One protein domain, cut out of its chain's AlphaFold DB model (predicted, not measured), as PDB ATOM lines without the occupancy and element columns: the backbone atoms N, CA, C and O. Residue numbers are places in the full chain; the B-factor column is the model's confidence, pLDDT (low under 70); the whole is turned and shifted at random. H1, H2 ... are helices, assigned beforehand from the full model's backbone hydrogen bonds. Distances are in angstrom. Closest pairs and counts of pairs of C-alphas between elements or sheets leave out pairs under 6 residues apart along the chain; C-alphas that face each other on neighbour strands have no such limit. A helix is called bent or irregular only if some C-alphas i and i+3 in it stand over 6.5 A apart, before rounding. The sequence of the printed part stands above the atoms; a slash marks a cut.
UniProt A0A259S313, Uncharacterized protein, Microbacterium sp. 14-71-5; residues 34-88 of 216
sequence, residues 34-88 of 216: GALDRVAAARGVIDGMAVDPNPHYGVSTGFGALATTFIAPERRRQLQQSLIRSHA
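This is residues 34 to 88 of the 216 residues of an uncharacterized protein of Microbacterium sp. 14-71-5 (UniProt A0A259S313). Two helices, H1 and H2, make a wide L, the end of H1 near the beginning of H2, and the long looped stretch of residues 52 to 72 fills the region about the corner. The first part of H1, residues 34 to 45, sticks out as a free arm, away from a body made of the rest of H1, the loops and H2. The printed part has 55 residues with two named helices, H1 then H2, and no named strand; the class is all helix. It is loose, with a radius of gyration of the C-alphas of 13.1 A, and spans 39 by 27 by 18 A.

H1, residues 34 to 51, stands free over residues 34 to 45. H2, residues 73 to 87, is close to H1 but not clearly touching it, the closest C-alphas being those of Ala 50 and Pro 73, 7.8 A apart. Their lines are about perpendicular, at 85 degrees, and their centres are 22.2 A apart. In H1 every O i to N i+4 pair is within hydrogen-bond range; in H2 8 of 11 are.

H1 begins at C-alpha 34, (37.218, 67.512, -7.857), and measures 25.6 A from first to last C-alpha. H2 measures 21.8 A and ends at C-alpha 87, (35.743, 37.084, -31.086). It is irregular, but only just: C-alphas 74 and 77 are 6.9 A apart.

The two C-alphas farthest apart are those of Gly 34 and Ala 65, at 40.0 A. Without the free residues, the body has 43 residues and spans 30 by 18 by 15 A. The link from H1 to H2 is long, with 21 residues, and the printed part has no cut. The mean pLDDT of the printed part is 81.6, and residues 86 to 88 are under 70.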
ATOM      1  N   GLY A  34      37.059  68.698  -8.698       86.25
ATOM      2  CA  GLY A  34      37.218  67.512  -7.857       86.25
ATOM      3  C   GLY A  34      36.685  66.231  -8.506       86.25
ATOM      4  O   GLY A  34      37.186  65.140  -8.234       86.25
ATOM      5  N   ALA A  35      35.680  66.316  -9.381       79.19
ATOM      6  CA  ALA A  35      35.228  65.174 -10.174       79.19
ATOM      7  C   ALA A  35      36.262  64.755 -11.222       79.19
ATOM      8  O   ALA A  35      36.491  63.555 -11.394       79.19
ATOM      9  N   LEU A  36      36.913  65.721 -11.876       80.38
ATOM     10  CA  LEU A  36      38.024  65.451 -12.788       80.38
ATOM     11  C   LEU A  36      39.209  64.830 -12.044       80.38
ATOM     12  O   LEU A  36      39.755  63.835 -12.518       80.38
ATOM     13  N   ASP A  37      39.530  65.321 -10.847       87.25
ATOM     14  CA  ASP A  37      40.602  64.770 -10.012       87.25
ATOM     15  C   ASP A  37      40.327  63.317  -9.613       87.25
ATOM     16  O   ASP A  37      41.216  62.471  -9.683       87.25
ATOM     17  N   ARG A  38      39.080  62.975  -9.261       87.88
ATOM     18  CA  ARG A  38      38.699  61.580  -8.965       87.88
ATOM     19  C   ARG A  38      38.828  60.671 -10.185       87.88
ATOM     20  O   ARG A  38      39.268  59.531 -10.045       87.88
ATOM     21  N   VAL A  39      38.465  61.157 -11.374       80.62
ATOM     22  CA  VAL A  39      38.651  60.412 -12.631       80.62
ATOM     23  C   VAL A  39      40.139  60.213 -12.922       80.62
ATOM     24  O   VAL A  39      40.548  59.101 -13.251       80.62
ATOM     25  N   ALA A  40      40.954  61.254 -12.749       86.44
ATOM     26  CA  ALA A  40      42.401  61.181 -12.922       86.44
ATOM     27  C   ALA A  40      43.048  60.216 -11.916       86.44
ATOM     28  O   ALA A  40      43.876  59.397 -12.303       86.44
ATOM     29  N   ALA A  41      42.620  60.236 -10.652       88.25
ATOM     30  CA  ALA A  41      43.092  59.311  -9.625       88.25
ATOM     31  C   ALA A  41      42.742  57.853  -9.965       88.25
ATOM     32  O   ALA A  41      43.609  56.982  -9.915       88.25
ATOM     33  N   ALA A  42      41.499  57.584 -10.382       83.75
ATOM     34  CA  ALA A  42      41.090  56.254 -10.832       83.75
ATOM     35  C   ALA A  42      41.898  55.792 -12.056       83.75
ATOM     36  O   ALA A  42      42.292  54.629 -12.141       83.75
ATOM     37  N   ARG A  43      42.195  56.707 -12.987       86.19
ATOM     38  CA  ARG A  43      43.054  56.419 -14.137       86.19
ATOM     39  C   ARG A  43      44.487  56.093 -13.711       86.19
ATOM     40  O   ARG A  43      45.039  55.120 -14.213       86.19
ATOM     41  N   GLY A  44      45.036  56.829 -12.748       90.25
ATOM     42  CA  GLY A  44      46.371  56.590 -12.198       90.25
ATOM     43  C   GLY A  44      46.535  55.198 -11.583       90.25
ATOM     44  O   GLY A  44      47.590  54.591 -11.736       90.25
ATOM     45  N   VAL A  45      45.487  54.642 -10.964       89.31
ATOM     46  CA  VAL A  45      45.498  53.248 -10.473       89.31
ATOM     47  C   VAL A  45      45.687  52.261 -11.628       89.31
ATOM     48  O   VAL A  45      46.539  51.378 -11.547       89.31
ATOM     49  N   ILE A  46      44.933  52.431 -12.718       86.12
ATOM     50  CA  ILE A  46      45.044  51.579 -13.912       86.12
ATOM     51  C   ILE A  46      46.409  51.743 -14.584       86.12
ATOM     52  O   ILE A  46      47.007  50.755 -15.005       86.12
ATOM     53  N   ASP A  47      46.922  52.970 -14.665       87.88
ATOM     54  CA  ASP A  47      48.250  53.238 -15.220       87.88
ATOM     55  C   ASP A  47      49.352  52.596 -14.364       87.88
ATOM     56  O   ASP A  47      50.283  52.006 -14.910       87.88
ATOM     57  N   GLY A  48      49.204  52.616 -13.035       88.44
ATOM     58  CA  GLY A  48      50.076  51.901 -12.104       88.44
ATOM     59  C   GLY A  48      50.060  50.390 -12.339       88.44
ATOM     60  O   GLY A  48      51.114  49.791 -12.530       88.44
ATOM     61  N   MET A  49      48.874  49.781 -12.428       89.00
ATOM     62  CA  MET A  49      48.715  48.351 -12.747       89.00
ATOM     63  C   MET A  49      49.302  47.982 -14.114       89.00
ATOM     64  O   MET A  49      49.763  46.862 -14.321       89.00
ATOM     65  N   ALA A  50      49.297  48.914 -15.067       83.38
ATOM     66  CA  ALA A  50      49.872  48.682 -16.382       83.38
ATOM     67  C   ALA A  50      51.408  48.592 -16.345       83.38
ATOM     68  O   ALA A  50      51.982  47.858 -17.152       83.38
ATOM     69  N   VAL A  51      52.086  49.315 -15.454       85.31
ATOM     70  CA  VAL A  51      53.559  49.294 -15.349       85.31
ATOM     71  C   VAL A  51      54.081  48.393 -14.229       85.31
ATOM     72  O   VAL A  51      55.284  48.154 -14.159       85.31
ATOM     73  N   ASP A  52      53.192  47.883 -13.377       85.50
ATOM     74  CA  ASP A  52      53.517  46.930 -12.322       85.50
ATOM     75  C   ASP A  52      54.148  45.654 -12.923       85.50
ATOM     76  O   ASP A  52      53.597  45.080 -13.872       85.50
ATOM     77  N   PRO A  53      55.304  45.193 -12.409       81.69
ATOM     78  CA  PRO A  53      55.878  43.906 -12.798       81.69
ATOM     79  C   PRO A  53      54.975  42.719 -12.435       81.69
ATOM     80  O   PRO A  53      55.104  41.653 -13.042       81.69
ATOM     81  N   ASN A  54      54.059  42.879 -11.474       86.75
ATOM     82  CA  ASN A  54      53.062  41.865 -11.168       86.75
ATOM     83  C   ASN A  54      51.963  41.841 -12.248       86.75
ATOM     84  O   ASN A  54      51.415  42.885 -12.610       86.75
ATOM     85  N   PRO A  55      51.611  40.657 -12.775       84.00
ATOM     86  CA  PRO A  55      50.596  40.530 -13.811       84.00
ATOM     87  C   PRO A  55      49.185  40.845 -13.288       84.00
ATOM     88  O   PRO A  55      48.724  40.260 -12.310       84.00
ATOM     89  N   HIS A  56      48.468  41.706 -14.012       84.00
ATOM     90  CA  HIS A  56      47.081  42.100 -13.763       84.00
ATOM     91  C   HIS A  56      46.207  41.674 -14.948       84.00
ATOM     92  O   HIS A  56      46.469  42.060 -16.094       84.00
ATOM     93  N   TYR A  57      45.164  40.883 -14.679       83.12
ATOM     94  CA  TYR A  57      44.293  40.317 -15.714       83.12
ATOM     95  C   TYR A  57      43.637  41.394 -16.585       83.12
ATOM     96  O   TYR A  57      43.048  42.343 -16.071       83.12
ATOM     97  N   GLY A  58      43.753  41.254 -17.908       77.88
ATOM     98  CA  GLY A  58      43.186  42.200 -18.877       77.88
ATOM     99  C   GLY A  58      43.877  43.572 -18.926       77.88
ATOM    100  O   GLY A  58      43.500  44.406 -19.751       77.88
ATOM    101  N   VAL A  59      44.895  43.806 -18.085       82.56
ATOM    102  CA  VAL A  59      45.700  45.039 -18.053       82.56
ATOM    103  C   VAL A  59      47.120  44.769 -18.552       82.56
ATOM    104  O   VAL A  59      47.549  45.365 -19.541       82.56
ATOM    105  N   SER A  60      47.847  43.854 -17.904       84.75
ATOM    106  CA  SER A  60      49.210  43.451 -18.279       84.75
ATOM    107  C   SER A  60      49.322  41.983 -18.705       84.75
ATOM    108  O   SER A  60      50.396  41.571 -19.143       84.75
ATOM    109  N   THR A  61      48.225  41.217 -18.672       85.94
ATOM    110  CA  THR A  61      48.141  39.864 -19.246       85.94
ATOM    111  C   THR A  61      47.128  39.746 -20.386       85.94
ATOM    112  O   THR A  61      46.413  40.697 -20.711       85.94
ATOM    113  N   GLY A  62      47.110  38.579 -21.036       81.06
ATOM    114  CA  GLY A  62      46.128  38.227 -22.054       81.06
ATOM    115  C   GLY A  62      44.754  37.842 -21.498       81.06
ATOM    116  O   GLY A  62      44.483  37.930 -20.304       81.06
ATOM    117  N   PHE A  63      43.883  37.383 -22.394       80.62
ATOM    118  CA  PHE A  63      42.525  36.932 -22.082       80.62
ATOM    119  C   PHE A  63      42.410  35.413 -22.262       80.62
ATOM    120  O   PHE A  63      43.189  34.815 -23.007       80.62
ATOM    121  N   GLY A  64      41.441  34.784 -21.592       81.12
ATOM    122  CA  GLY A  64      41.177  33.344 -21.710       81.12
ATOM    123  C   GLY A  64      42.425  32.484 -21.477       81.12
ATOM    124  O   GLY A  64      43.057  32.573 -20.427       81.12
ATOM    125  N   ALA A  65      42.816  31.692 -22.478       77.00
ATOM    126  CA  ALA A  65      44.009  30.838 -22.426       77.00
ATOM    127  C   ALA A  65      45.325  31.608 -22.175       77.00
ATOM    128  O   ALA A  65      46.308  31.017 -21.738       77.00
ATOM    129  N   LEU A  66      45.347  32.922 -22.419       79.75
ATOM    130  CA  LEU A  66      46.495  33.796 -22.175       79.75
ATOM    131  C   LEU A  66      46.387  34.583 -20.855       79.75
ATOM    132  O   LEU A  66      47.197  35.480 -20.625       79.75
ATOM    133  N   ALA A  67      45.428  34.260 -19.977       82.00
ATOM    134  CA  ALA A  67      45.187  34.967 -18.710       82.00
ATOM    135  C   ALA A  67      46.427  35.066 -17.806       82.00
ATOM    136  O   ALA A  67      46.590  36.050 -17.086       82.00
ATOM    137  N   THR A  68      47.310  34.066 -17.866       82.00
ATOM    138  CA  THR A  68      48.560  33.982 -17.091       82.00
ATOM    139  C   THR A  68      49.793  34.437 -17.876       82.00
ATOM    140  O   THR A  68      50.903  34.423 -17.350       82.00
ATOM    141  N   THR A  69      49.628  34.838 -19.138       83.56
ATOM    142  CA  THR A  69      50.732  35.267 -20.003       83.56
ATOM    143  C   THR A  69      50.919  36.771 -19.900       83.56
ATOM    144  O   THR A  69      50.013  37.525 -20.250       83.56
ATOM    145  N   PHE A  70      52.099  37.212 -19.463       86.12
ATOM    146  CA  PHE A  70      52.453  38.631 -19.447       86.12
ATOM    147  C   PHE A  70      52.592  39.190 -20.868       86.12
ATOM    148  O   PHE A  70      53.178  38.562 -21.754       86.12
ATOM    149  N   ILE A  71      52.078  40.399 -21.079       84.94
ATOM    150  CA  ILE A  71      52.039  41.072 -22.374       84.94
ATOM    151  C   ILE A  71      52.841  42.364 -22.286       84.94
ATOM    152  O   ILE A  71      52.484  43.298 -21.557       84.94
ATOM    153  N   ALA A  72      53.909  42.420 -23.084       85.50
ATOM    154  CA  ALA A  72      54.752  43.601 -23.218       85.50
ATOM    155  C   ALA A  72      53.912  44.842 -23.597       85.50
ATOM    156  O   ALA A  72      53.021  44.712 -24.449       85.50
ATOM    157  N   PRO A  73      54.166  46.025 -23.001       83.75
ATOM    158  CA  PRO A  73      53.367  47.239 -23.206       83.75
ATOM    159  C   PRO A  73      53.092  47.578 -24.676       83.75
ATOM    160  O   PRO A  73      51.962  47.909 -25.038       83.75
ATOM    161  N   GLU A  74      54.084  47.395 -25.544       85.88
ATOM    162  CA  GLU A  74      54.041  47.713 -26.975       85.88
ATOM    163  C   GLU A  74      53.050  46.812 -27.727       85.88
ATOM    164  O   GLU A  74      52.448  47.217 -28.722       85.88
ATOM    165  N   ARG A  75      52.831  45.592 -27.224       82.75
ATOM    166  CA  ARG A  75      51.917  44.600 -27.805       82.75
ATOM    167  C   ARG A  75      50.498  44.703 -27.259       82.75
ATOM    168  O   ARG A  75      49.590  44.133 -27.857       82.75
ATOM    169  N   ARG A  76      50.266  45.434 -26.162       81.56
ATOM    170  CA  ARG A  76      48.942  45.500 -25.512       81.56
ATOM    171  C   ARG A  76      47.886  46.120 -26.414       81.56
ATOM    172  O   ARG A  76      46.789  45.587 -26.510       81.56
ATOM    173  N   ARG A  77      48.217  47.193 -27.139       80.56
ATOM    174  CA  ARG A  77      47.280  47.800 -28.101       80.56
ATOM    175  C   ARG A  77      46.876  46.802 -29.187       80.56
ATOM    176  O   ARG A  77      45.694  46.691 -29.500       80.56
ATOM    177  N   GLN A  78      47.849  46.072 -29.732       78.75
ATOM    178  CA  GLN A  78      47.594  45.041 -30.735       78.75
ATOM    179  C   GLN A  78      46.751  43.902 -30.155       78.75
ATOM    180  O   GLN A  78      45.801  43.479 -30.797       78.75
ATOM    181  N   LEU A  79      47.042  43.452 -28.934       78.81
ATOM    182  CA  LEU A  79      46.266  42.422 -28.248       78.81
ATOM    183  C   LEU A  79      44.794  42.820 -28.088       78.81
ATOM    184  O   LEU A  79      43.926  42.021 -28.416       78.81
ATOM    185  N   GLN A  80      44.508  44.044 -27.638       75.69
ATOM    186  CA  GLN A  80      43.131  44.538 -27.484       75.69
ATOM    187  C   GLN A  80      42.388  44.571 -28.831       75.69
ATOM    188  O   GLN A  80      41.215  44.226 -28.913       75.69
ATOM    189  N   GLN A  81      43.079  44.927 -29.921       75.38
ATOM    190  CA  GLN A  81      42.504  44.874 -31.270       75.38
ATOM    191  C   GLN A  81      42.295  43.436 -31.761       75.38
ATOM    192  O   GLN A  81      41.281  43.138 -32.389       75.38
ATOM    193  N   SER A  82      43.260  42.553 -31.504       75.25
ATOM    194  CA  SER A  82      43.193  41.141 -31.866       75.25
ATOM    195  C   SER A  82      42.081  40.416 -31.120       75.25
ATOM    196  O   SER A  82      41.433  39.587 -31.741       75.25
ATOM    197  N   LEU A  83      41.826  40.763 -29.853       73.75
ATOM    198  CA  LEU A  83      40.730  40.208 -29.057       73.75
ATOM    199  C   LEU A  83      39.383  40.434 -29.743       73.75
ATOM    200  O   LEU A  83      38.677  39.468 -30.028       73.75
ATOM    201  N   ILE A  84      39.085  41.695 -30.075       71.25
ATOM    202  CA  ILE A  84      37.841  42.073 -30.752       71.25
ATOM    203  C   ILE A  84      37.720  41.310 -32.077       71.25
ATOM    204  O   ILE A  84      36.680  40.741 -32.381       71.25
ATOM    205  N   ARG A  85      38.800  41.249 -32.866       72.56
ATOM    206  CA  ARG A  85      38.793  40.571 -34.174       72.56
ATOM    207  C   ARG A  85      38.646  39.054 -34.080       72.56
ATOM    208  O   ARG A  85      38.031  38.474 -34.963       72.56
ATOM    209  N   SER A  86      39.229  38.410 -33.069       63.72
ATOM    210  CA  SER A  86      39.142  36.954 -32.910       63.72
ATOM    211  C   SER A  86      37.796  36.499 -32.350       63.72
ATOM    212  O   SER A  86      37.440  35.345 -32.559       63.72
ATOM    213  N   HIS A  87      37.067  37.377 -31.651       59.38
ATOM    214  CA  HIS A  87      35.743  37.084 -31.086       59.38
ATOM    215  C   HIS A  87      34.587  37.599 -31.954       59.38
ATOM    216  O   HIS A  87      33.488  37.058 -31.881       59.38
ATOM    217  N   ALA A  88      34.835  38.547 -32.865       64.38
ATOM    218  CA  ALA A  88      33.898  38.950 -33.918       64.38
ATOM    219  C   ALA A  88      33.804  37.897 -35.046       64.38
ATOM    220  O   ALA A  88      33.998  38.198 -36.222       64.38
TER     221      ALA A  88